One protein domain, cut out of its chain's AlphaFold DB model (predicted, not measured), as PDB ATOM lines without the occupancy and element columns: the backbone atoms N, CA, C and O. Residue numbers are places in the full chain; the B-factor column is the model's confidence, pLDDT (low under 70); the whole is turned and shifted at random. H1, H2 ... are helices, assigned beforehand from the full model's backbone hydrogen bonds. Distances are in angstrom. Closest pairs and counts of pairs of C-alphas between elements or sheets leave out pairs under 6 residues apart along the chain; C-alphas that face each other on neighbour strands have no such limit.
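Overview. This is residues 17 to 215 of the 215 residues of an uncharacterized protein of Nitrospirae bacterium RBG_13_39_12 (UniProt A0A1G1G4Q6). Three long helices, H11, H7 and H3, stand roughly side by side with H7 in the middle, and the longest helix, H12, crosses slantwise over H7 and H11. H9 and H10 pack on H12, the short helices H4, H5 and H6 gather by the last residues of H3, H2 lies by the first residues of H3, and H1 lies beside H11, near Ile 165. The printed part has 199 residues with twelve named helices, H1 to H12 in order along the chain, and no named strand; its class is all helix. It is compact, with a radius of gyration of the C-alphas of 16.9 A, and rounded, spanning 47 by 38 by 28 A.

Along the chain. H1, residues 17 to 22, begins at C-alpha 17 at (253.201, 214.474, 192.999), and H2 is residues 26 to 29. H3, residues 32 to 58, is 38.0 A long, with a kink of 53 degrees near residue 46. H4 is residues 62 to 66, H5 73 to 77 and H6 79 to 84. H7, residues 96 to 118, is 32.2 A long and begins at (232.796, 213.328, 178.019). H8 is residues 124 to 129, H9 132 to 143 and H10 146 to 150. H11, residues 156 to 181, is 36.5 A long, with a kink of 35 degrees near residue 170. H12, residues 186 to 213, is 40.8 A long and ends at (244.719, 188.588, 203.279).

Arrangement. H12 is the hub, touching six helices. It touches H7 at a steep tilt of 43 degrees, the same way, with the closest C-alphas, those of Leu 112 and Ala 204, 4.2 A apart. H7 touches H11 at a shallow tilt of 9 degrees, opposite ways; the closest C-alphas are Ala 103 and Cys 174, 6.1 A apart. H7 touches H3 at a shallow tilt of 35.0 degrees, only just short of steep, opposite ways; the closest C-alphas are Thr 41 and Phe 116, 6.5 A apart. H9 touches H12 at a shallow tilt of 30 degrees, opposite ways, Ala 143 to Ala 202 being the closest C-alphas at 4.7 A. H3 and H11 are apart. Every O i to N i+4 pair is within hydrogen-bond range in H1, H4, H5, H6, H7 and H10, against 18 of 23 in H3, 7 of 8 in H9, 19 of 22 in H11, 22 of 24 in H12 and 0 of 2 in H8, where 1 of 3 O i to N i+3 pairs is within range; H2 is too short for an O i to N i+4 pair.

Size, cuts and confidence. The C-alphas farthest apart, of Ala 32 and Arg 85, are 48.8 A apart. The printed part has no cut, and the link from H6 to H7, 11 residues, is long. The mean pLDDT of the printed part is 90.0; residues 120 to 123, 125 and 215 are under 70.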
ATOM      1  N   ASN A  17     253.164 213.099 193.501       92.31
ATOM      2  CA  ASN A  17     253.201 214.474 192.999       92.31
ATOM      3  C   ASN A  17     251.981 215.269 193.463       92.31
ATOM      4  O   ASN A  17     252.114 216.408 193.906       92.31
ATOM      5  N   PHE A  18     250.805 214.648 193.425       92.12
ATOM      6  CA  PHE A  18     249.604 215.248 193.980       92.12
ATOM      7  C   PHE A  18     249.731 215.504 195.482       92.12
ATOM      8  O   PHE A  18     249.445 216.615 195.920       92.12
ATOM      9  N   LEU A  19     250.195 214.535 196.274       91.62
ATOM     10  CA  LEU A  19     250.340 214.756 197.710       91.62
ATOM     11  C   LEU A  19     251.298 215.912 198.012       91.62
ATOM     12  O   LEU A  19     250.959 216.744 198.843       91.62
ATOM     13  N   ARG A  20     252.418 216.027 197.288       92.38
ATOM     14  CA  ARG A  20     253.351 217.164 197.404       92.38
ATOM     15  C   ARG A  20     252.718 218.518 197.098       92.38
ATOM     16  O   ARG A  20     253.135 219.521 197.660       92.38
ATOM     17  N   SER A  21     251.721 218.563 196.213       90.50
ATOM     18  CA  SER A  21     251.003 219.811 195.917       90.50
ATOM     19  C   SER A  21     250.021 220.234 197.015       90.50
ATOM     20  O   SER A  21     249.565 221.373 197.008       90.50
ATOM     21  N   VAL A  22     249.681 219.331 197.943       88.69
ATOM     22  CA  VAL A  22     248.665 219.565 198.986       88.69
ATOM     23  C   VAL A  22     249.270 219.543 200.396       88.69
ATOM     24  O   VAL A  22     248.744 220.190 201.297       88.69
ATOM     25  N   TYR A  23     250.371 218.819 200.596       88.19
ATOM     26  CA  TYR A  23     250.977 218.541 201.893       88.19
ATOM     27  C   TYR A  23     252.504 218.570 201.823       88.19
ATOM     28  O   TYR A  23     253.099 218.123 200.841       88.19
ATOM     29  N   ASP A  24     253.140 218.976 202.924       87.62
ATOM     30  CA  ASP A  24     254.554 218.686 203.159       87.62
ATOM     31  C   ASP A  24     254.704 217.240 203.652       87.62
ATOM     32  O   ASP A  24     254.417 216.913 204.805       87.62
ATOM     33  N   ILE A  25     255.120 216.360 202.742       87.50
ATOM     34  CA  ILE A  25     255.279 214.923 202.995       87.50
ATOM     35  C   ILE A  25     256.724 214.446 202.850       87.50
ATOM     36  O   ILE A  25     256.960 213.239 202.838       87.50
ATOM     37  N   GLU A  26     257.701 215.348 202.726       89.62
ATOM     38  CA  GLU A  26     259.090 214.944 202.456       89.62
ATOM     39  C   GLU A  26     259.680 214.128 203.613       89.62
ATOM     40  O   GLU A  26     260.369 213.128 203.395       89.62
ATOM     41  N   HIS A  27     259.311 214.464 204.850       87.06
ATOM     42  CA  HIS A  27     259.663 213.676 206.033       87.06
ATOM     43  C   HIS A  27     259.064 212.253 206.005       87.06
ATOM     44  O   HIS A  27     259.694 211.309 206.476       87.06
ATOM     45  N   ILE A  28     257.879 212.069 205.408       85.44
ATOM     46  CA  ILE A  28     257.243 210.752 205.252       85.44
ATOM     47  C   ILE A  28     257.931 209.975 204.130       85.44
ATOM     48  O   ILE A  28     258.338 208.832 204.339       85.44
ATOM     49  N   ILE A  29     258.093 210.589 202.952       86.81
ATOM     50  CA  ILE A  29     258.659 209.930 201.766       86.81
ATOM     51  C   ILE A  29     260.107 209.478 202.007       86.81
ATOM     52  O   ILE A  29     260.519 208.436 201.496       86.81
ATOM     53  N   SER A  30     260.881 210.244 202.776       87.12
ATOM     54  CA  SER A  30     262.276 209.914 203.096       87.12
ATOM     55  C   SER A  30     262.430 208.805 204.148       87.12
ATOM     56  O   SER A  30     263.510 208.211 204.265       87.12
ATOM     57  N   SER A  31     261.362 208.469 204.881       87.06
ATOM     58  CA  SER A  31     261.400 207.435 205.918       87.06
ATOM     59  C   SER A  31     261.709 206.042 205.345       87.06
ATOM     60  O   SER A  31     261.343 205.698 204.217       87.06
ATOM     61  N   ALA A  32     262.404 205.210 206.126       85.62
ATOM     62  CA  ALA A  32     262.669 203.816 205.756       85.62
ATOM     63  C   ALA A  32     261.364 203.008 205.633       85.62
ATOM     64  O   ALA A  32     261.183 202.279 204.663       85.62
ATOM     65  N   GLU A  33     260.420 203.231 206.552       83.06
ATOM     66  CA  GLU A  33     259.096 202.598 206.557       83.06
ATOM     67  C   GLU A  33     258.313 202.882 205.266       83.06
ATOM     68  O   GLU A  33     257.612 202.021 204.738       83.06
ATOM     69  N   TYR A  34     258.406 204.099 204.725       84.62
ATOM     70  CA  TYR A  34     257.752 204.428 203.461       84.62
ATOM     71  C   TYR A  34     258.415 203.768 202.247       84.62
ATOM     72  O   TYR A  34     257.722 203.334 201.322       84.62
ATOM     73  N   ARG A  35     259.750 203.676 202.240       83.25
ATOM     74  CA  ARG A  35     260.488 202.989 201.172       83.25
ATOM     75  C   ARG A  35     260.141 201.504 201.124       83.25
ATOM     76  O   ARG A  35     259.763 201.025 200.060       83.25
ATOM     77  N   GLU A  36     260.134 200.838 202.276       82.12
ATOM     78  CA  GLU A  36     259.723 199.433 202.391       82.12
ATOM     79  C   GLU A  36     258.267 199.237 201.921       82.12
ATOM     80  O   GLU A  36     257.964 198.354 201.117       82.12
ATOM     81  N   ARG A  37     257.352 200.134 202.325       81.88
ATOM     82  CA  ARG A  37     255.958 200.129 201.840       81.88
ATOM     83  C   ARG A  37     255.854 200.233 200.321       81.88
ATOM     84  O   ARG A  37     255.009 199.553 199.735       81.88
ATOM     85  N   CYS A  38     256.652 201.092 199.687       81.50
ATOM     86  CA  CYS A  38     256.629 201.261 198.234       81.50
ATOM     87  C   CYS A  38     257.011 199.970 197.506       81.50
ATOM     88  O   CYS A  38     256.374 199.641 196.506       81.50
ATOM     89  N   GLU A  39     258.005 199.236 198.007       81.12
ATOM     90  CA  GLU A  39     258.448 197.973 197.412       81.12
ATOM     91  C   GLU A  39     257.333 196.922 197.451       81.12
ATOM     92  O   GLU A  39     256.939 196.406 196.404       81.12
ATOM     93  N   TYR A  40     256.711 196.690 198.612       80.62
ATOM     94  CA  TYR A  40     255.582 195.751 198.702       80.62
ATOM     95  C   TYR A  40     254.367 196.192 197.882       80.62
ATOM     96  O   TYR A  40     253.648 195.365 197.321       80.62
ATOM     97  N   THR A  41     254.136 197.503 197.786       83.19
ATOM     98  CA  THR A  41     253.036 198.057 196.992       83.19
ATOM     99  C   THR A  41     253.185 197.693 195.514       83.19
ATOM    100  O   THR A  41     252.200 197.319 194.880       83.19
ATOM    101  N   LEU A  42     254.404 197.734 194.965       83.75
ATOM    102  CA  LEU A  42     254.654 197.345 193.573       83.75
ATOM    103  C   LEU A  42     254.300 195.874 193.305       83.75
ATOM    104  O   LEU A  42     253.791 195.570 192.228       83.75
ATOM    105  N   HIS A  43     254.491 194.988 194.286       82.75
ATOM    106  CA  HIS A  43     254.076 193.585 194.189       82.75
ATOM    107  C   HIS A  43     252.559 193.393 194.330       82.75
ATOM    108  O   HIS A  43     251.991 192.517 193.680       82.75
ATOM    109  N   ALA A  44     251.890 194.226 195.129       85.50
ATOM    110  CA  ALA A  44     250.440 194.171 195.317       85.50
ATOM    111  C   ALA A  44     249.658 194.617 194.073       85.50
ATOM    112  O   ALA A  44     248.588 194.083 193.774       85.50
ATOM    113  N   TYR A  45     250.189 195.599 193.342       87.69
ATOM    114  CA  TYR A  45     249.488 196.286 192.260       87.69
ATOM    115  C   TYR A  45     248.907 195.374 191.169       87.69
ATOM    116  O   TYR A  45     247.719 195.516 190.874       87.69
ATOM    117  N   PRO A  46     249.665 194.419 190.594       87.38
ATOM    118  CA  PRO A  46     249.123 193.497 189.596       87.38
ATOM    119  C   PRO A  46     247.902 192.713 190.101       87.38
ATOM    120  O   PRO A  46     246.922 192.558 189.369       87.38
ATOM    121  N   LEU A  47     247.924 192.276 191.366       87.69
ATOM    122  CA  LEU A  47     246.838 191.514 191.988       87.69
ATOM    123  C   LEU A  47     245.599 192.389 192.202       87.69
ATOM    124  O   LEU A  47     244.513 192.057 191.724       87.69
ATOM    125  N   VAL A  48     245.754 193.542 192.860       90.25
ATOM    126  CA  VAL A  48     244.623 194.443 193.143       90.25
ATOM    127  C   VAL A  48     244.035 195.053 191.869       90.25
ATOM    128  O   VAL A  48     242.826 195.259 191.796       90.25
ATOM    129  N   MET A  49     244.841 195.275 190.827       90.31
ATOM    130  CA  MET A  49     244.347 195.685 189.509       90.31
ATOM    131  C   MET A  49     243.512 194.595 188.836       90.31
ATOM    132  O   MET A  49     242.469 194.886 188.248       90.31
ATOM    133  N   ASN A  50     243.939 193.333 188.926       88.25
ATOM    134  CA  ASN A  50     243.155 192.220 188.398       88.25
ATOM    135  C   ASN A  50     241.794 192.109 189.111       88.25
ATOM    136  O   ASN A  50     240.755 191.937 188.467       88.25
ATOM    137  N   ILE A  51     241.788 192.288 190.434       90.56
ATOM    138  CA  ILE A  51     240.572 192.288 191.257       90.56
ATOM    139  C   ILE A  51     239.650 193.459 190.883       90.56
ATOM    140  O   ILE A  51     238.450 193.262 190.666       90.56
ATOM    141  N   SER A  52     240.200 194.670 190.752       92.69
ATOM    142  CA  SER A  52     239.420 195.889 190.519       92.69
ATOM    143  C   SER A  52     238.852 196.009 189.103       92.69
ATOM    144  O   SER A  52     237.884 196.745 188.898       92.69
ATOM    145  N   LYS A  53     239.392 195.266 188.126       90.94
ATOM    146  CA  LYS A  53     239.012 195.370 186.709       90.94
ATOM    147  C   LYS A  53     237.515 195.210 186.465       90.94
ATOM    148  O   LYS A  53     236.917 196.041 185.783       90.94
ATOM    149  N   SER A  54     236.898 194.171 187.029       89.50
ATOM    150  CA  SER A  54     235.457 193.924 186.868       89.50
ATOM    151  C   SER A  54     234.616 195.032 187.509       89.50
ATOM    152  O   SER A  54     233.634 195.479 186.924       89.50
ATOM    153  N   PHE A  55     235.032 195.532 188.675       93.12
ATOM    154  CA  PHE A  55     234.343 196.623 189.361       93.12
ATOM    155  C   PHE A  55     234.411 197.932 188.569       93.12
ATOM    156  O   PHE A  55     233.384 198.559 188.330       93.12
ATOM    157  N   LEU A  56     235.599 198.330 188.105       94.94
ATOM    158  CA  LEU A  56     235.776 199.558 187.325       94.94
ATOM    159  C   LEU A  56     235.085 199.497 185.960       94.94
ATOM    160  O   LEU A  56     234.620 200.516 185.460       94.94
ATOM    161  N   LYS A  57     234.965 198.313 185.356       94.62
ATOM    162  CA  LYS A  57     234.110 198.116 184.179       94.62
ATOM    163  C   LYS A  57     232.633 198.317 184.520       94.62
ATOM    164  O   LYS A  57     231.958 199.090 183.847       94.62
ATOM    165  N   ALA A  58     232.159 197.708 185.606       94.38
ATOM    166  CA  ALA A  58     230.778 197.844 186.067       94.38
ATOM    167  C   ALA A  58     230.395 199.291 186.427       94.38
ATOM    168  O   ALA A  58     229.245 199.690 186.251       94.38
ATOM    169  N   THR A  59     231.336 200.125 186.885       96.25
ATOM    170  CA  THR A  59     231.044 201.550 187.135       96.25
ATOM    171  C   THR A  59     230.820 202.353 185.851       96.25
ATOM    172  O   THR A  59     230.250 203.448 185.906       96.25
ATOM    173  N   LYS A  60     231.229 201.814 184.698       96.94
ATOM    174  CA  LYS A  60     231.247 202.487 183.393       96.94
ATOM    175  C   LYS A  60     230.263 201.904 182.384       96.94
ATOM    176  O   LYS A  60     229.965 202.586 181.404       96.94
ATOM    177  N   ASP A  61     229.786 200.682 182.599       96.56
ATOM    178  CA  ASP A  61     228.941 199.945 181.661       96.56
ATOM    179  C   ASP A  61     227.910 199.083 182.406       96.56
ATOM    180  O   ASP A  61     228.257 198.312 183.301       96.56
ATOM    181  N   ILE A  62     226.630 199.237 182.054       95.19
ATOM    182  CA  ILE A  62     225.522 198.527 182.698       95.19
ATOM    183  C   ILE A  62     225.531 197.021 182.410       95.19
ATOM    184  O   ILE A  62     225.114 196.252 183.272       95.19
ATOM    185  N   GLU A  63     226.016 196.587 181.244       93.56
ATOM    186  CA  GLU A  63     226.092 195.166 180.892       93.56
ATOM    187  C   GLU A  63     227.156 194.468 181.741       93.56
ATOM    188  O   GLU A  63     226.879 193.452 182.378       93.56
ATOM    189  N   GLU A  64     228.337 195.081 181.861       93.31
ATOM    190  CA  GLU A  64     229.394 194.612 182.768       93.31
ATOM    191  C   GLU A  64     228.915 194.600 184.227       93.31
ATOM    192  O   GLU A  64     229.266 193.714 185.004       93.31
ATOM    193  N   ALA A  65     228.073 195.562 184.604       90.81
ATOM    194  CA  ALA A  65     227.520 195.638 185.946       90.81
ATOM    195  C   ALA A  65     226.441 194.576 186.227       90.81
ATOM    196  O   ALA A  65     226.301 194.150 187.373       90.81
ATOM    197  N   HIS A  66     225.702 194.118 185.210       90.25
ATOM    198  CA  HIS A  66     224.752 193.006 185.330       90.25
ATOM    199  C   HIS A  66     225.431 191.636 185.454       90.25
ATOM    200  O   HIS A  66     224.811 190.707 185.965       90.25
ATOM    201  N   ASN A  67     226.701 191.511 185.057       87.94
ATOM    202  CA  ASN A  67     227.477 190.280 185.248       87.94
ATOM    203  C   ASN A  67     227.833 190.017 186.720       87.94
ATOM    204  O   ASN A  67     228.342 188.946 187.056       87.94
ATOM    205  N   ILE A  68     227.596 190.984 187.607       82.62
ATOM    206  CA  ILE A  68     227.845 190.833 189.035       82.62
ATOM    207  C   ILE A  68     226.588 190.226 189.670       82.62
ATOM    208  O   ILE A  68     225.515 190.820 189.544       82.62
ATOM    209  N   PRO A  69     226.688 189.062 190.347       79.00
ATOM    210  CA  PRO A  69     225.541 188.250 190.761       79.00
ATOM    211  C   PRO A  69     224.846 188.807 192.016       79.00
ATOM    212  O   PRO A  69     224.646 188.109 193.007       79.00
ATOM    213  N   ILE A  70     224.496 190.091 191.993       77.00
ATOM    214  CA  ILE A  70     223.815 190.805 193.068       77.00
ATOM    215  C   ILE A  70     222.601 191.516 192.436       77.00
ATOM    216  O   ILE A  70     222.775 192.331 191.525       77.00
ATOM    217  N   PRO A  71     221.362 191.231 192.875       77.56
ATOM    218  CA  PRO A  71     220.166 191.868 192.324       77.56
ATOM    219  C   PRO A  71     220.224 193.400 192.394       77.56
ATOM    220  O   PRO A  71     220.685 193.965 193.384       77.56
ATOM    221  N   ASP A  72     219.781 194.073 191.326       76.88
ATOM    222  CA  ASP A  72     219.785 195.541 191.158       76.88
ATOM    223  C   ASP A  72     221.153 196.248 191.308       76.88
ATOM    224  O   ASP A  72     221.241 197.478 191.202       76.88
ATOM    225  N   TYR A  73     222.240 195.485 191.443       77.00
ATOM    226  CA  TYR A  73     223.611 195.980 191.561       77.00
ATOM    227  C   TYR A  73     224.010 196.866 190.389       77.00
ATOM    228  O   TYR A  73     224.553 197.958 190.581       77.00
ATOM    229  N   GLY A  74     223.675 196.428 189.172       81.44
ATOM    230  CA  GLY A  74     224.096 197.113 187.958       81.44
ATOM    231  C   GLY A  74     223.642 198.569 187.911       81.44
ATOM    232  O   GLY A  74     224.431 199.473 187.634       81.44
ATOM    233  N   LYS A  75     222.386 198.823 188.292       86.25
ATOM    234  CA  LYS A  75     221.800 200.170 188.286       86.25
ATOM    235  C   LYS A  75     222.404 201.077 189.359       86.25
ATOM    236  O   LYS A  75     222.433 202.296 189.184       86.25
ATOM    237  N   ALA A  76     222.845 200.503 190.477       87.69
ATOM    238  CA  ALA A  76     223.407 201.252 191.593       87.69
ATOM    239  C   ALA A  76     224.863 201.666 191.341       87.69
ATOM    240  O   ALA A  76     225.245 202.782 191.717       87.69
ATOM    241  N   ILE A  77     225.653 200.793 190.709       91.56
ATOM    242  CA  ILE A  77     227.091 200.999 190.528       91.56
ATOM    243  C   ILE A  77     227.455 201.645 189.186       91.56
ATOM    244  O   ILE A  77     228.477 202.311 189.119       91.56
ATOM    245  N   CYS A  78     226.646 201.498 188.132       95.81
ATOM    246  CA  CYS A  78     226.959 202.065 186.818       95.81
ATOM    247  C   CYS A  78     226.640 203.568 186.778       95.81
ATOM    248  O   CYS A  78     225.473 203.973 186.778       95.81
ATOM    249  N   PHE A  79     227.673 204.416 186.726       97.00
ATOM    250  CA  PHE A  79     227.514 205.873 186.757       97.00
ATOM    251  C   PHE A  79     226.705 206.406 185.562       97.00
ATOM    252  O   PHE A  79     225.734 207.141 185.798       97.00
ATOM    253  N   PRO A  80     227.039 206.069 184.292       96.75
ATOM    254  CA  PRO A  80     226.296 206.577 183.137       96.75
ATOM    255  C   PRO A  80     224.814 206.212 183.202       96.75
ATOM    256  O   PRO A  80     223.951 207.054 182.938       96.75
ATOM    257  N   TYR A  81     224.502 204.989 183.630       96.12
ATOM    258  CA  TYR A  81     223.123 204.538 183.750       96.12
ATOM    259  C   TYR A  81     222.396 205.306 184.852       96.12
ATOM    260  O   TYR A  81     221.357 205.926 184.609       96.12
ATOM    261  N   ARG A  82     222.994 205.346 186.047       94.50
ATOM    262  CA  ARG A  82     222.402 205.936 187.249       94.50
ATOM    263  C   ARG A  82     222.124 207.430 187.120       94.50
ATOM    264  O   ARG A  82     221.068 207.896 187.547       94.50
ATOM    265  N   PHE A  83     223.057 208.200 186.561       95.75
ATOM    266  CA  PHE A  83     222.963 209.665 186.567       95.75
ATOM    267  C   PHE A  83     222.569 210.265 185.219       95.75
ATOM    268  O   PHE A  83     221.924 211.324 185.196       95.75
ATOM    269  N   LEU A  84     222.913 209.588 184.118       94.88
ATOM    270  CA  LEU A  84     222.774 210.106 182.753       94.88
ATOM    271  C   LEU A  84     221.762 209.326 181.906       94.88
ATOM    272  O   LEU A  84     221.446 209.770 180.803       94.88
ATOM    273  N   ARG A  85     221.228 208.201 182.409       94.75
ATOM    274  CA  ARG A  85     220.357 207.277 181.658       94.75
ATOM    275  C   ARG A  85     221.014 206.789 180.359       94.75
ATOM    276  O   ARG A  85     220.355 206.663 179.328       94.75
ATOM    277  N   LYS A  86     222.328 206.558 180.402       95.69
ATOM    278  CA  LYS A  86     223.122 205.999 179.302       95.69
ATOM    279  C   LYS A  86     223.581 204.587 179.667       95.69
ATOM    280  O   LYS A  86     223.924 204.379 180.824       95.69
ATOM    281  N   PRO A  87     223.601 203.624 178.735       95.56
ATOM    282  CA  PRO A  87     224.033 202.262 179.052       95.56
ATOM    283  C   PRO A  87     225.513 202.206 179.452       95.56
ATOM    284  O   PRO A  87     225.872 201.466 180.362       95.56
ATOM    285  N   SER A  88     226.361 203.032 178.838       97.06
ATOM    286  CA  SER A  88     227.795 203.041 179.124       97.06
ATOM    287  C   SER A  88     228.463 204.373 178.783       97.06
ATOM    288  O   SER A  88     227.894 205.211 178.069       97.06
ATOM    289  N   VAL A  89     229.703 204.555 179.245       96.06
ATOM    290  CA  VAL A  89     230.552 205.700 178.874       96.06
ATOM    291  C   VAL A  89     230.836 205.764 177.371       96.06
ATOM    292  O   VAL A  89     230.966 206.861 176.835       96.06
ATOM    293  N   SER A  90     230.882 204.626 176.668       95.31
ATOM    294  CA  SER A  90     231.166 204.585 175.223       95.31
ATOM    295  C   SER A  90     230.005 205.096 174.369       95.31
ATOM    296  O   SER A  90     230.213 205.520 173.237       95.31
ATOM    297  N   THR A  91     228.786 205.120 174.918       95.06
ATOM    298  CA  THR A  91     227.603 205.688 174.243       95.06
ATOM    299  C   THR A  91     227.431 207.197 174.441       95.06
ATOM    300  O   THR A  91     226.472 207.793 173.938       95.06
ATOM    301  N   MET A  92     228.323 207.834 175.202       92.88
ATOM    302  CA  MET A  92     228.322 209.283 175.386       92.88
ATOM    303  C   MET A  92     228.958 209.970 174.173       92.88
ATOM    304  O   MET A  92     229.941 209.494 173.619       92.88
ATOM    305  N   GLN A  93     228.395 211.103 173.755       85.69
ATOM    306  CA  GLN A  93     228.935 211.878 172.637       85.69
ATOM    307  C   GLN A  93     230.162 212.698 173.070       85.69
ATOM    308  O   GLN A  93     230.210 213.219 174.186       85.69
ATOM    309  N   GLY A  94     231.127 212.859 172.159       86.50
ATOM    310  CA  GLY A  94     232.342 213.649 172.381       86.50
ATOM    311  C   GLY A  94     233.314 213.016 173.383       86.50
ATOM    312  O   GLY A  94     233.319 211.808 173.591       86.50
ATOM    313  N   GLN A  95     234.142 213.847 174.021       90.75
ATOM    314  CA  GLN A  95     235.169 213.394 174.975       90.75
ATOM    315  C   GLN A  95     234.630 213.112 176.389       90.75
ATOM    316  O   GLN A  95     235.362 212.607 177.240       90.75
ATOM    317  N   GLY A  96     233.358 213.424 176.667       91.56
ATOM    318  CA  GLY A  96     232.796 213.328 178.019       91.56
ATOM    319  C   GLY A  96     232.791 211.904 178.583       91.56
ATOM    320  O   GLY A  96     233.002 211.723 179.779       91.56
ATOM    321  N   GLY A  97     232.591 210.893 177.729       94.44
ATOM    322  CA  GLY A  97     232.640 209.483 178.130       94.44
ATOM    323  C   GLY A  97     234.038 209.034 178.553       94.44
ATOM    324  O   GLY A  97     234.207 208.435 179.614       94.44
ATOM    325  N   GLU A  98     235.054 209.386 177.763       94.75
ATOM    326  CA  GLU A  98     236.455 209.087 178.072       94.75
ATOM    327  C   GLU A  98     236.899 209.786 179.361       94.75
ATOM    328  O   GLU A  98     237.415 209.142 180.273       94.75
ATOM    329  N   LYS A  99     236.616 211.086 179.497       95.31
ATOM    330  CA  LYS A  99     236.966 211.846 180.705       95.31
ATOM    331  C   LYS A  99     236.272 211.308 181.953       95.31
ATOM    332  O   LYS A  99     236.894 211.240 183.008       95.31
ATOM    333  N   LEU A 100     235.014 210.874 181.841       96.56
ATOM    334  CA  LEU A 100     234.304 210.216 182.938       96.56
ATOM    335  C   LEU A 100     234.935 208.873 183.309       96.56
ATOM    336  O   LEU A 100     235.126 208.608 184.493       96.56
ATOM    337  N   SER A 101     235.282 208.048 182.319       96.25
ATOM    338  CA  SER A 101     236.010 206.797 182.551       96.25
ATOM    339  C   SER A 101     237.313 207.048 183.315       96.25
ATOM    340  O   SER A 101     237.573 206.372 184.310       96.25
ATOM    341  N   ASN A 102     238.083 208.051 182.893       94.44
ATOM    342  CA  ASN A 102     239.361 208.397 183.512       94.44
ATOM    343  C   ASN A 102     239.168 208.930 184.935       94.44
ATOM    344  O   ASN A 102     239.882 208.510 185.838       94.44
ATOM    345  N   ALA A 103     238.167 209.786 185.165       95.94
ATOM    346  CA  ALA A 103     237.859 210.309 186.494       95.94
ATOM    347  C   ALA A 103     237.439 209.203 187.479       95.94
ATOM    348  O   ALA A 103     237.807 209.253 188.653       95.94
ATOM    349  N   LEU A 104     236.684 208.197 187.019       97.25
ATOM    350  CA  LEU A 104     236.300 207.040 187.837       97.25
ATOM    351  C   LEU A 104     237.523 206.214 188.254       97.25
ATOM    352  O   LEU A 104     237.660 205.892 189.436       97.25
ATOM    353  N   ASP A 105     238.422 205.926 187.310       95.62
ATOM    354  CA  ASP A 105     239.664 205.194 187.590       95.62
ATOM    355  C   ASP A 105     240.586 205.996 188.507       95.62
ATOM    356  O   ASP A 105     241.068 205.482 189.514       95.62
ATOM    357  N   GLU A 106     240.805 207.274 188.205       94.56
ATOM    358  CA  GLU A 106     241.683 208.147 188.982       94.56
ATOM    359  C   GLU A 106     241.213 208.259 190.434       94.56
ATOM    360  O   GLU A 106     242.022 208.142 191.356       94.56
ATOM    361  N   ILE A 107     239.908 208.423 190.667       97.06
ATOM    362  CA  ILE A 107     239.341 208.475 192.018       97.06
ATOM    363  C   ILE A 107     239.526 207.149 192.758       97.06
ATOM    364  O   ILE A 107     239.930 207.156 193.925       97.06
ATOM    365  N   PHE A 108     239.280 206.023 192.087       97.38
ATOM    366  CA  PHE A 108     239.500 204.698 192.653       97.38
ATOM    367  C   PHE A 108     240.960 204.496 193.075       97.38
ATOM    368  O   PHE A 108     241.252 204.194 194.236       97.38
ATOM    369  N   PHE A 109     241.892 204.727 192.148       95.44
ATOM    370  CA  PHE A 109     243.318 204.561 192.400       95.44
ATOM    371  C   PHE A 109     243.859 205.595 193.384       95.44
ATOM    372  O   PHE A 109     244.809 205.291 194.098       95.44
ATOM    373  N   THR A 110     243.257 206.780 193.498       95.62
ATOM    374  CA  THR A 110     243.604 207.742 194.555       95.62
ATOM    375  C   THR A 110     243.298 207.162 195.939       95.62
ATOM    376  O   THR A 110     244.105 207.317 196.854       95.62
ATOM    377  N   GLY A 111     242.171 206.463 196.106       96.12
ATOM    378  CA  GLY A 111     241.829 205.803 197.369       96.12
ATOM    379  C   GLY A 111     242.723 204.613 197.694       96.12
ATOM    380  O   GLY A 111     243.226 204.507 198.813       96.12
ATOM    381  N   LEU A 112     242.990 203.764 196.700       95.38
ATOM    382  CA  LEU A 112     243.921 202.642 196.842       95.38
ATOM    383  C   LEU A 112     245.334 203.127 197.210       95.38
ATOM    384  O   LEU A 112     245.929 202.652 198.175       95.38
ATOM    385  N   ASN A 113     245.846 204.125 196.486       93.25
ATOM    386  CA  ASN A 113     247.153 204.714 196.761       93.25
ATOM    387  C   ASN A 113     247.218 205.395 198.119       93.25
ATOM    388  O   ASN A 113     248.248 205.303 198.777       93.25
ATOM    389  N   PHE A 114     246.146 206.062 198.550       93.19
ATOM    390  CA  PHE A 114     246.106 206.629 199.890       93.19
ATOM    391  C   PHE A 114     246.313 205.543 200.947       93.19
ATOM    392  O   PHE A 114     247.147 205.727 201.831       93.19
ATOM    393  N   HIS A 115     245.628 204.401 200.829       93.00
ATOM    394  CA  HIS A 115     245.829 203.290 201.756       93.00
ATOM    395  C   HIS A 115     247.280 202.790 201.737       93.00
ATOM    396  O   HIS A 115     247.915 202.720 202.788       93.00
ATOM    397  N   PHE A 116     247.827 202.510 200.552       90.00
ATOM    398  CA  PHE A 116     249.197 202.008 200.416       90.00
ATOM    399  C   PHE A 116     250.265 203.005 200.880       90.00
ATOM    400  O   PHE A 116     251.284 202.598 201.441       90.00
ATOM    401  N   PHE A 117     250.018 204.303 200.699       86.94
ATOM    402  CA  PHE A 117     250.870 205.378 201.197       86.94
ATOM    403  C   PHE A 117     250.809 205.491 202.722       86.94
ATOM    404  O   PHE A 117     251.845 205.534 203.381       86.94
ATOM    405  N   TRP A 118     249.598 205.567 203.275       83.25
ATOM    406  CA  TRP A 118     249.370 205.964 204.661       83.25
ATOM    407  C   TRP A 118     249.481 204.797 205.643       83.25
ATOM    408  O   TRP A 118     250.036 204.960 206.727       83.25
ATOM    409  N   SER A 119     248.982 203.615 205.277       76.88
ATOM    410  CA  SER A 119     248.852 202.483 206.196       76.88
ATOM    411  C   SER A 119     250.005 201.488 206.076       76.88
ATOM    412  O   SER A 119     250.375 201.074 204.973       76.88
ATOM    413  N   THR A 120     250.532 201.066 207.226       64.12
ATOM    414  CA  THR A 120     251.386 199.874 207.400       64.12
ATOM    415  C   THR A 120     250.642 198.675 207.975       64.12
ATOM    416  O   THR A 120     251.228 197.605 208.130       64.12
ATOM    417  N   PHE A 121     249.360 198.845 208.299       60.50
ATOM    418  CA  PHE A 121     248.538 197.802 208.885       60.50
ATOM    419  C   PHE A 121     247.416 197.375 207.933       60.50
ATOM    420  O   PHE A 121     246.619 198.236 207.531       60.50
ATOM    421  N   PRO A 122     247.250 196.056 207.717       58.41
ATOM    422  CA  PRO A 122     248.193 194.962 208.038       58.41
ATOM    423  C   PRO A 122     249.509 194.928 207.226       58.41
ATOM    424  O   PRO A 122     249.654 195.603 206.216       58.41
ATOM    425  N   THR A 123     250.480 194.110 207.657       66.56
ATOM    426  CA  THR A 123     251.775 193.944 206.972       66.56
ATOM    427  C   THR A 123     251.655 193.131 205.681       66.56
ATOM    428  O   THR A 123     251.239 191.979 205.719       66.56
ATOM    429  N   ARG A 124     252.142 193.689 204.565       71.19
ATOM    430  CA  ARG A 124     252.105 193.127 203.193       71.19
ATOM    431  C   ARG A 124     253.163 192.048 202.907       71.19
ATOM    432  O   ARG A 124     253.669 191.960 201.789       71.19
ATOM    433  N   LYS A 125     253.567 191.276 203.919       68.19
ATOM    434  CA  LYS A 125     254.738 190.384 203.824       68.19
ATOM    435  C   LYS A 125     254.433 189.066 203.109       68.19
ATOM    436  O   LYS A 125     255.276 188.593 202.355       68.19
ATOM    437  N   GLU A 126     253.227 188.521 203.267       76.62
ATOM    438  CA  GLU A 126     252.851 187.211 202.713       76.62
ATOM    439  C   GLU A 126     251.935 187.318 201.485       76.62
ATOM    440  O   GLU A 126     250.945 186.605 201.347       76.62
ATOM    441  N   TYR A 127     252.255 188.221 200.554       74.56
ATOM    442  CA  TYR A 127     251.424 188.469 199.365       74.56
ATOM    443  C   TYR A 127     251.197 187.241 198.468       74.56
ATOM    444  O   TYR A 127     250.234 187.204 197.708       74.56
ATOM    445  N   GLN A 128     252.075 186.238 198.546       76.88
ATOM    446  CA  GLN A 128     251.982 185.001 197.766       76.88
ATOM    447  C   GLN A 128     250.852 184.075 198.246       76.88
ATOM    448  O   GLN A 128     250.403 183.231 197.478       76.88
ATOM    449  N   ASN A 129     250.373 184.258 199.481       81.06
ATOM    450  CA  ASN A 129     249.342 183.422 200.103       81.06
ATOM    451  C   ASN A 129     247.917 183.954 199.869       81.06
ATOM    452  O   ASN A 129     246.946 183.354 200.327       81.06
ATOM    453  N   VAL A 130     247.776 185.082 199.166       84.62
ATOM    454  CA  VAL A 130     246.476 185.713 198.934       84.62
ATOM    455  C   VAL A 130     245.650 184.874 197.962       84.62
ATOM    456  O   VAL A 130     245.958 184.796 196.772       84.62
ATOM    457  N   ASP A 131     244.539 184.324 198.450       89.69
ATOM    458  CA  ASP A 131     243.477 183.797 197.595       89.69
ATOM    459  C   ASP A 131     242.763 184.963 196.892       89.69
ATOM    460  O   ASP A 131     241.913 185.661 197.457       89.69
ATOM    461  N   VAL A 132     243.158 185.198 195.640       88.88
ATOM    462  CA  VAL A 132     242.671 186.304 194.809       88.88
ATOM    463  C   VAL A 132     241.172 186.198 194.545       88.88
ATOM    464  O   VAL A 132     240.489 187.224 194.535       88.88
ATOM    465  N   ASP A 133     240.647 184.991 194.343       89.62
ATOM    466  CA  ASP A 133     239.243 184.788 193.988       89.62
ATOM    467  C   ASP A 133     238.335 184.975 195.207       89.62
ATOM    468  O   ASP A 133     237.292 185.643 195.112       89.62
ATOM    469  N   ALA A 134     238.760 184.482 196.373       90.62
ATOM    470  CA  ALA A 134     238.077 184.740 197.635       90.62
ATOM    471  C   ALA A 134     238.101 186.237 197.987       90.62
ATOM    472  O   ALA A 134     237.055 186.816 198.308       90.62
ATOM    473  N   LEU A 135     239.267 186.886 197.860       92.06
ATOM    474  CA  LEU A 135     239.418 188.324 198.089       92.06
ATOM    475  C   LEU A 135     238.523 189.128 197.143       92.06
ATOM    476  O   LEU A 135     237.776 189.994 197.596       92.06
ATOM    477  N   LYS A 136     238.538 188.815 195.842       91.06
ATOM    478  CA  LYS A 136     237.703 189.478 194.834       91.06
ATOM    479  C   LYS A 136     236.220 189.363 195.164       91.06
ATOM    480  O   LYS A 136     235.512 190.370 195.127       91.06
ATOM    481  N   SER A 137     235.759 188.157 195.486       87.69
ATOM    482  CA  SER A 137     234.346 187.884 195.761       87.69
ATOM    483  C   SER A 137     233.857 188.642 196.993       87.69
ATOM    484  O   SER A 137     232.804 189.281 196.951       87.69
ATOM    485  N   LYS A 138     234.651 188.636 198.071       90.38
ATOM    486  CA  LYS A 138     234.344 189.377 199.299       90.38
ATOM    487  C   LYS A 138     234.372 190.888 199.073       90.38
ATOM    488  O   LYS A 138     233.428 191.589 199.438       90.38
ATOM    489  N   TRP A 139     235.443 191.387 198.464       94.06
ATOM    490  CA  TRP A 139     235.642 192.811 198.239       94.06
ATOM    491  C   TRP A 139     234.524 193.425 197.398       94.06
ATOM    492  O   TRP A 139     234.004 194.484 197.747       94.06
ATOM    493  N   LEU A 140     234.123 192.758 196.314       89.25
ATOM    494  CA  LEU A 140     233.137 193.284 195.370       89.25
ATOM    495  C   LEU A 140     231.778 193.565 196.032       89.25
ATOM    496  O   LEU A 140     231.133 194.565 195.718       89.25
ATOM    497  N   LEU A 141     231.370 192.713 196.977       85.25
ATOM    498  CA  LEU A 141     230.150 192.894 197.769       85.25
ATOM    499  C   LEU A 141     230.246 194.131 198.672       85.25
ATOM    500  O   LEU A 141     229.314 194.934 198.744       85.25
ATOM    501  N   GLU A 142     231.381 194.306 199.349       90.88
ATOM    502  CA  GLU A 142     231.587 195.405 200.296       90.88
ATOM    503  C   GLU A 142     231.868 196.750 199.603       90.88
ATOM    504  O   GLU A 142     231.536 197.805 200.149       90.88
ATOM    505  N   ALA A 143     232.410 196.732 198.380       92.56
ATOM    506  CA  ALA A 143     232.744 197.920 197.595       92.56
ATOM    507  C   ALA A 143     231.537 198.852 197.354       92.56
ATOM    508  O   ALA A 143     231.695 200.069 197.234       92.56
ATOM    509  N   LEU A 144     230.314 198.313 197.338       86.31
ATOM    510  CA  LEU A 144     229.072 199.089 197.213       86.31
ATOM    511  C   LEU A 144     228.803 200.028 198.385       86.31
ATOM    512  O   LEU A 144     228.149 201.057 198.226       86.31
ATOM    513  N   LEU A 145     229.255 199.624 199.566       90.19
ATOM    514  CA  LEU A 145     229.029 200.319 200.824       90.19
ATOM    515  C   LEU A 145     230.358 200.782 201.417       90.19
ATOM    516  O   LEU A 145     230.438 201.047 202.616       90.19
ATOM    517  N   ALA A 146     231.390 200.913 200.583       93.75
ATOM    518  CA  ALA A 146     232.731 201.241 201.022       93.75
ATOM    519  C   ALA A 146     232.782 202.572 201.779       93.75
ATOM    520  O   ALA A 146     233.495 202.660 202.768       93.75
ATOM    521  N   ASP A 147     231.981 203.575 201.402       92.00
ATOM    522  CA  ASP A 147     231.881 204.835 202.162       92.00
ATOM    523  C   ASP A 147     231.419 204.608 203.612       92.00
ATOM    524  O   ASP A 147     231.934 205.220 204.548       92.00
ATOM    525  N   LYS A 148     230.489 203.668 203.819       89.94
ATOM    526  CA  LYS A 148     229.999 203.294 205.151       89.94
ATOM    527  C   LYS A 148     231.035 202.470 205.916       89.94
ATOM    528  O   LYS A 148     231.230 202.716 207.105       89.94
ATOM    529  N   THR A 149     231.689 201.520 205.250       89.31
ATOM    530  CA  THR A 149     232.706 200.641 205.850       89.31
ATOM    531  C   THR A 149     233.968 201.416 206.235       89.31
ATOM    532  O   THR A 149     234.478 201.273 207.342       89.31
ATOM    533  N   MET A 150     234.448 202.284 205.345       92.75
ATOM    534  CA  MET A 150     235.722 202.990 205.490       92.75
ATOM    535  C   MET A 150     235.615 204.321 206.229       92.75
ATOM    536  O   MET A 150     236.628 204.804 206.732       92.75
ATOM    537  N   GLY A 151     234.415 204.899 206.356       79.06
ATOM    538  CA  GLY A 151     234.219 206.239 206.920       79.06
ATOM    539  C   GLY A 151     234.742 206.442 208.351       79.06
ATOM    540  O   GLY A 151     234.890 207.581 208.786       79.06
ATOM    541  N   ARG A 152     235.036 205.359 209.085       82.12
ATOM    542  CA  ARG A 152     235.653 205.393 210.426       82.12
ATOM    543  C   ARG A 152     236.906 204.526 210.562       82.12
ATOM    544  O   ARG A 152     237.416 204.381 211.671       82.12
ATOM    545  N   PHE A 153     237.382 203.938 209.464       88.12
ATOM    546  CA  PHE A 153     238.551 203.064 209.489       88.12
ATOM    547  C   PHE A 153     239.814 203.861 209.832       88.12
ATOM    548  O   PHE A 153     240.546 203.519 210.757       88.12
ATOM    549  N   TYR A 154     240.031 204.974 209.129       87.62
ATOM    550  CA  TYR A 154     241.114 205.901 209.440       87.62
ATOM    551  C   TYR A 154     240.669 206.877 210.528       87.62
ATOM    552  O   TYR A 154     239.676 207.587 210.368       87.62
ATOM    553  N   GLN A 155     241.424 206.935 211.622       85.19
ATOM    554  CA  GLN A 155     241.170 207.844 212.742       85.19
ATOM    555  C   GLN A 155     242.230 208.951 212.812       85.19
ATOM    556  O   GLN A 155     243.295 208.859 212.195       85.19
ATOM    557  N   GLY A 156     241.922 210.025 213.544       87.31
ATOM    558  CA  GLY A 156     242.832 211.153 213.750       87.31
ATOM    559  C   GLY A 156     243.290 211.814 212.444       87.31
ATOM    560  O   GLY A 156     242.495 212.030 211.527       87.31
ATOM    561  N   GLN A 157     244.589 212.115 212.361       83.94
ATOM    562  CA  GLN A 157     245.194 212.796 211.210       83.94
ATOM    563  C   GLN A 157     245.020 212.019 209.897       83.94
ATOM    564  O   GLN A 157     244.768 212.627 208.859       83.94
ATOM    565  N   GLY A 158     245.062 210.682 209.939       85.00
ATOM    566  CA  GLY A 158     244.865 209.851 208.750       85.00
ATOM    567  C   GLY A 158     243.464 209.980 208.162       85.00
ATOM    568  O   GLY A 158     243.309 210.119 206.951       85.00
ATOM    569  N   GLY A 159     242.438 210.016 209.018       88.94
ATOM    570  CA  GLY A 159     241.057 210.229 208.581       88.94
ATOM    571  C   GLY A 159     240.842 211.621 207.985       88.94
ATOM    572  O   GLY A 159     240.171 211.765 206.959       88.94
ATOM    573  N   GLN A 160     241.445 212.652 208.580       90.38
ATOM    574  CA  GLN A 160     241.387 214.013 208.043       90.38
ATOM    575  C   GLN A 160     242.095 214.113 206.685       90.38
ATOM    576  O   GLN A 160     241.539 214.684 205.744       90.38
ATOM    577  N   MET A 161     243.284 213.517 206.563       91.31
ATOM    578  CA  MET A 161     244.060 213.504 205.325       91.31
ATOM    579  C   MET A 161     243.323 212.768 204.204       91.31
ATOM    580  O   MET A 161     243.198 213.314 203.110       91.31
ATOM    581  N   ALA A 162     242.759 211.590 204.480       92.50
ATOM    582  CA  ALA A 162     241.979 210.821 203.511       92.50
ATOM    583  C   ALA A 162     240.816 211.640 202.921       92.50
ATOM    584  O   ALA A 162     240.654 211.756 201.705       92.50
ATOM    585  N   ASN A 163     240.031 212.273 203.798       94.06
ATOM    586  CA  ASN A 163     238.885 213.081 203.390       94.06
ATOM    587  C   ASN A 163     239.301 214.320 202.590       94.06
ATOM    588  O   ASN A 163     238.635 214.665 201.613       94.06
ATOM    589  N   ASN A 164     240.395 214.979 202.976       94.94
ATOM    590  CA  ASN A 164     240.895 216.141 202.251       94.94
ATOM    591  C   ASN A 164     241.477 215.756 200.881       94.94
ATOM    592  O   ASN A 164     241.182 216.423 199.894       94.94
ATOM    593  N   ILE A 165     242.211 214.642 200.786       95.31
ATOM    594  CA  ILE A 165     242.687 214.088 199.509       95.31
ATOM    595  C   ILE A 165     241.517 213.863 198.554       95.31
ATOM    596  O   ILE A 165     241.566 214.320 197.412       95.31
ATOM    597  N   PHE A 166     240.455 213.204 199.027       96.81
ATOM    598  CA  PHE A 166     239.251 213.021 198.226       96.81
ATOM    599  C   PHE A 166     238.635 214.366 197.826       96.81
ATOM    600  O   PHE A 166     238.302 214.560 196.658       96.81
ATOM    601  N   ALA A 167     238.483 215.298 198.771       97.38
ATOM    602  CA  ALA A 167     237.853 216.588 198.516       97.38
ATOM    603  C   ALA A 167     238.590 217.395 197.440       97.38
ATOM    604  O   ALA A 167     237.936 217.869 196.511       97.38
ATOM    605  N   VAL A 168     239.921 217.496 197.539       96.69
ATOM    606  CA  VAL A 168     240.761 218.191 196.554       96.69
ATOM    607  C   VAL A 168     240.694 217.477 195.208       96.69
ATOM    608  O   VAL A 168     240.404 218.108 194.200       96.69
ATOM    609  N   ARG A 169     240.881 216.151 195.173       94.81
ATOM    610  CA  ARG A 169     240.846 215.394 193.913       94.81
ATOM    611  C   ARG A 169     239.490 215.501 193.212       94.81
ATOM    612  O   ARG A 169     239.416 215.637 191.991       94.81
ATOM    613  N   TYR A 170     238.405 215.457 193.978       97.44
ATOM    614  CA  TYR A 170     237.063 215.630 193.445       97.44
ATOM    615  C   TYR A 170     236.865 217.038 192.876       97.44
ATOM    616  O   TYR A 170     236.353 217.157 191.764       97.44
ATOM    617  N   SER A 171     237.263 218.091 193.597       97.12
ATOM    618  CA  SER A 171     237.048 219.472 193.150       97.12
ATOM    619  C   SER A 171     237.928 219.866 191.960       97.12
ATOM    620  O   SER A 171     237.505 220.697 191.161       97.12
ATOM    621  N   THR A 172     239.112 219.265 191.799       94.50
ATOM    622  CA  THR A 172     240.015 219.570 190.677       94.50
ATOM    623  C   THR A 172     239.736 218.734 189.432       94.50
ATOM    624  O   THR A 172     239.853 219.254 188.327       94.50
ATOM    625  N   THR A 173     239.361 217.460 189.585       92.62
ATOM    626  CA  THR A 173     239.202 216.539 188.443       92.62
ATOM    627  C   THR A 173     237.732 216.277 188.107       92.62
ATOM    628  O   THR A 173     237.317 216.375 186.952       92.62
ATOM    629  N   CYS A 174     236.913 215.934 189.104       96.56
ATOM    630  CA  CYS A 174     235.558 215.431 188.862       96.56
ATOM    631  C   CYS A 174     234.535 216.559 188.720       96.56
ATOM    632  O   CYS A 174     233.707 216.546 187.815       96.56
ATOM    633  N   GLU A 175     234.559 217.535 189.621       97.12
ATOM    634  CA  GLU A 175     233.563 218.602 189.660       97.12
ATOM    635  C   GLU A 175     233.523 219.454 188.378       97.12
ATOM    636  O   GLU A 175     232.411 219.652 187.871       97.12
ATOM    637  N   PRO A 176     234.662 219.886 187.794       96.75
ATOM    638  CA  PRO A 176     234.663 220.618 186.528       96.75
ATOM    639  C   PRO A 176     234.078 219.777 185.391       96.75
ATOM    640  O   PRO A 176     233.169 220.231 184.698       96.75
ATOM    641  N   LEU A 177     234.479 218.503 185.284       96.31
ATOM    642  CA  LEU A 177     233.927 217.549 184.316       96.31
ATOM    643  C   LEU A 177     232.397 217.443 184.427       96.31
ATOM    644  O   LEU A 177     231.681 217.547 183.425       96.31
ATOM    645  N   LEU A 178     231.876 217.260 185.645       96.81
ATOM    646  CA  LEU A 178     230.434 217.136 185.873       96.81
ATOM    647  C   LEU A 178     229.679 218.428 185.543       96.81
ATOM    648  O   LEU A 178     228.532 218.366 185.096       96.81
ATOM    649  N   LYS A 179     230.284 219.589 185.806       95.75
ATOM    650  CA  LYS A 179     229.655 220.903 185.644       95.75
ATOM    651  C   LYS A 179     229.686 221.387 184.194       95.75
ATOM    652  O   LYS A 179     228.668 221.876 183.710       95.75
ATOM    653  N   GLU A 180     230.825 221.265 183.530       94.38
ATOM    654  CA  GLU A 180     231.116 221.971 182.278       94.38
ATOM    655  C   GLU A 180     230.893 221.077 181.059       94.38
ATOM    656  O   GLU A 180     230.266 221.505 180.088       94.38
ATOM    657  N   GLU A 181     231.307 219.810 181.136       92.88
ATOM    658  CA  GLU A 181     231.213 218.887 180.002       92.88
ATOM    659  C   GLU A 181     229.967 218.006 180.065       92.88
ATOM    660  O   GLU A 181     229.201 217.949 179.103       92.88
ATOM    661  N   ILE A 182     229.713 217.360 181.208       94.06
ATOM    662  CA  ILE A 182     228.537 216.485 181.374       94.06
ATOM    663  C   ILE A 182     227.272 217.301 181.690       94.06
ATOM    664  O   ILE A 182     226.157 216.855 181.417       94.06
ATOM    665  N   LYS A 183     227.430 218.516 182.233       94.12
ATOM    666  CA  LYS A 183     226.340 219.455 182.554       94.12
ATOM    667  C   LYS A 183     225.292 218.876 183.517       94.12
ATOM    668  O   LYS A 183     224.088 219.093 183.375       94.12
ATOM    669  N   ILE A 184     225.745 218.149 184.540       94.19
ATOM    670  CA  ILE A 184     224.882 217.638 185.612       94.19
ATOM    671  C   ILE A 184     224.366 218.803 186.470       94.19
ATOM    672  O   ILE A 184     225.137 219.665 186.896       94.19
ATOM    673  N   SER A 185     223.064 218.808 186.780       93.00
ATOM    674  CA  SER A 185     222.431 219.831 187.626       93.00
ATOM    675  C   SER A 185     222.995 219.860 189.053       93.00
ATOM    676  O   SER A 185     223.431 218.840 189.583       93.00
ATOM    677  N   PHE A 186     222.949 221.027 189.708       91.19
ATOM    678  CA  PHE A 186     223.527 221.241 191.045       91.19
ATOM    679  C   PHE A 186     223.099 220.179 192.071       91.19
ATOM    680  O   PHE A 186     223.952 219.554 192.696       91.19
ATOM    681  N   PHE A 187     221.798 219.890 192.171       89.88
ATOM    682  CA  PHE A 187     221.281 218.865 193.085       89.88
ATOM    683  C   PHE A 187     221.839 217.467 192.790       89.88
ATOM    684  O   PHE A 187     222.229 216.738 193.701       89.88
ATOM    685  N   LYS A 188     221.946 217.094 191.508       94.25
ATOM    686  CA  LYS A 188     222.514 215.800 191.112       94.25
ATOM    687  C   LYS A 188     224.020 215.717 191.368       94.25
ATOM    688  O   LYS A 188     224.510 214.621 191.636       94.25
ATOM    689  N   ARG A 189     224.752 216.838 191.357       95.06
ATOM    690  CA  ARG A 189     226.193 216.851 191.664       95.06
ATOM    691  C   ARG A 189     226.493 216.410 193.097       95.06
ATOM    692  O   ARG A 189     227.472 215.703 193.297       95.06
ATOM    693  N   GLY A 190     225.634 216.721 194.072       96.12
ATOM    694  CA  GLY A 190     225.786 216.209 195.445       96.12
ATOM    695  C   GLY A 190     225.709 214.677 195.526       96.12
ATOM    696  O   GLY A 190     226.521 214.031 196.195       96.12
ATOM    697  N   MET A 191     224.784 214.074 194.772       96.06
ATOM    698  CA  MET A 191     224.681 212.614 194.663       96.06
ATOM    699  C   MET A 191     225.880 212.009 193.923       96.06
ATOM    700  O   MET A 191     226.400 210.980 194.347       96.06
ATOM    701  N   CYS A 192     226.363 212.671 192.867       97.19
ATOM    702  CA  CYS A 192     227.572 212.249 192.156       97.19
ATOM    703  C   CYS A 192     228.802 212.301 193.070       97.19
ATOM    704  O   CYS A 192     229.573 211.351 193.090       97.19
ATOM    705  N   LYS A 193     228.961 213.351 193.888       97.69
ATOM    706  CA  LYS A 193     230.049 213.444 194.875       97.69
ATOM    707  C   LYS A 193     230.039 212.265 195.840       97.69
ATOM    708  O   LYS A 193     231.083 211.677 196.089       97.69
ATOM    709  N   SER A 194     228.863 211.897 196.345       96.19
ATOM    710  CA  SER A 194     228.711 210.735 197.231       96.19
ATOM    711  C   SER A 194     229.066 209.428 196.516       96.19
ATOM    712  O   SER A 194     229.738 208.576 197.089       96.19
ATOM    713  N   PHE A 195     228.687 209.294 195.242       97.06
ATOM    714  CA  PHE A 195     229.083 208.160 194.409       97.06
ATOM    715  C   PHE A 195     230.607 208.087 194.231       97.06
ATOM    716  O   PHE A 195     231.202 207.057 194.527       97.06
ATOM    717  N   PHE A 196     231.260 209.180 193.821       98.00
ATOM    718  CA  PHE A 196     232.719 209.230 193.678       98.00
ATOM    719  C   PHE A 196     233.433 208.969 195.006       98.00
ATOM    720  O   PHE A 196     234.448 208.281 195.022       98.00
ATOM    721  N   ARG A 197     232.889 209.447 196.130       97.75
ATOM    722  CA  ARG A 197     233.430 209.136 197.458       97.75
ATOM    723  C   ARG A 197     233.363 207.641 197.755       97.75
ATOM    724  O   ARG A 197     234.324 207.082 198.269       97.75
ATOM    725  N   ASN A 198     232.274 206.975 197.375       97.38
ATOM    726  CA  ASN A 198     232.194 205.525 197.487       97.38
ATOM    727  C   ASN A 198     233.231 204.818 196.598       97.38
ATOM    728  O   ASN A 198     233.858 203.876 197.063       97.38
ATOM    729  N   ILE A 199     233.472 205.286 195.366       97.81
ATOM    730  CA  ILE A 199     234.529 204.737 194.490       97.81
ATOM    731  C   ILE A 199     235.925 204.924 195.102       97.81
ATOM    732  O   ILE A 199     236.717 203.983 195.118       97.81
ATOM    733  N   TYR A 200     236.208 206.107 195.652       97.81
ATOM    734  CA  TYR A 200     237.438 206.387 196.397       97.81
ATOM    735  C   TYR A 200     237.623 205.384 197.541       97.81
ATOM    736  O   TYR A 200     238.645 204.704 197.634       97.81
ATOM    737  N   TRP A 201     236.603 205.221 198.383       97.75
ATOM    738  CA  TRP A 201     236.678 204.288 199.498       97.75
ATOM    739  C   TRP A 201     236.708 202.825 199.071       97.75
ATOM    740  O   TRP A 201     237.330 202.033 199.767       97.75
ATOM    741  N   ALA A 202     236.107 202.453 197.940       97.31
ATOM    742  CA  ALA A 202     236.196 201.098 197.404       97.31
ATOM    743  C   ALA A 202     237.645 200.732 197.050       97.31
ATOM    744  O   ALA A 202     238.078 199.614 197.336       97.31
ATOM    745  N   GLY A 203     238.408 201.686 196.501       97.19
ATOM    746  CA  GLY A 203     239.845 201.527 196.272       97.19
ATOM    747  C   GLY A 203     240.629 201.379 197.576       97.19
ATOM    748  O   GLY A 203     241.429 200.457 197.713       97.19
ATOM    749  N   ALA A 204     240.359 202.229 198.571       95.94
ATOM    750  CA  ALA A 204     241.013 202.123 199.877       95.94
ATOM    751  C   ALA A 204     240.682 200.801 200.597       95.94
ATOM    752  O   ALA A 204     241.564 200.181 201.185       95.94
ATOM    753  N   LEU A 205     239.423 200.358 200.523       96.06
ATOM    754  CA  LEU A 205     238.947 199.098 201.092       96.06
ATOM    755  C   LEU A 205     239.626 197.891 200.441       96.06
ATOM    756  O   LEU A 205     239.962 196.947 201.148       96.06
ATOM    757  N   LEU A 206     239.858 197.928 199.123       95.62
ATOM    758  CA  LEU A 206     240.608 196.872 198.439       95.62
ATOM    759  C   LEU A 206     242.010 196.734 199.030       95.62
ATOM    760  O   LEU A 206     242.440 195.623 199.314       95.62
ATOM    761  N   GLY A 207     242.688 197.862 199.262       93.75
ATOM    762  CA  GLY A 207     243.989 197.877 199.926       93.75
ATOM    763  C   GLY A 207     243.932 197.253 201.323       93.75
ATOM    764  O   GLY A 207     244.716 196.361 201.618       93.75
ATOM    765  N   VAL A 208     242.950 197.644 202.143       92.62
ATOM    766  CA  VAL A 208     242.770 197.082 203.495       92.62
ATOM    767  C   VAL A 208     242.550 195.574 203.455       92.62
ATOM    768  O   VAL A 208     243.176 194.839 204.215       92.62
ATOM    769  N   GLN A 209     241.637 195.101 202.607       92.56
ATOM    770  CA  GLN A 209     241.323 193.678 202.540       92.56
ATOM    771  C   GLN A 209     242.476 192.862 201.959       92.56
ATOM    772  O   GLN A 209     242.702 191.745 202.417       92.56
ATOM    773  N   TYR A 210     243.209 193.425 200.996       91.62
ATOM    774  CA  TYR A 210     244.440 192.834 200.493       91.62
ATOM    775  C   TYR A 210     245.448 192.662 201.629       91.62
ATOM    776  O   TYR A 210     245.857 191.539 201.895       91.62
ATOM    777  N   ASP A 211     245.754 193.729 202.370       88.75
ATOM    778  CA  ASP A 211     246.663 193.663 203.513       88.75
ATOM    779  C   ASP A 211     246.163 192.637 204.561       88.75
ATOM    780  O   ASP A 211     246.935 191.874 205.133       88.75
ATOM    781  N   MET A 212     244.851 192.547 204.809       88.62
ATOM    782  CA  MET A 212     244.285 191.528 205.712       88.62
ATOM    783  C   MET A 212     244.454 190.094 205.214       88.62
ATOM    784  O   MET A 212     244.510 189.194 206.049       88.62
ATOM    785  N   ALA A 213     244.508 189.888 203.900       87.81
ATOM    786  CA  ALA A 213     244.719 188.588 203.279       87.81
ATOM    787  C   ALA A 213     246.206 188.201 203.188       87.81
ATOM    788  O   ALA A 213     246.500 187.046 202.910       87.81
ATOM    789  N   THR A 214     247.137 189.132 203.435       81.56
ATOM    790  CA  THR A 214     248.585 188.853 203.515       81.56
ATOM    791  C   THR A 214     249.056 188.507 204.934       81.56
ATOM    792  O   THR A 214     250.231 188.719 205.249       81.56
ATOM    793  N   LYS A 215     248.134 188.092 205.810       68.31
ATOM    794  CA  LYS A 215     248.393 187.684 207.197       68.31
ATOM    795  C   LYS A 215     248.484 186.175 207.337       68.31
ATOM    796  O   LYS A 215     247.783 185.486 206.567       68.31
TER     797      LYS A 215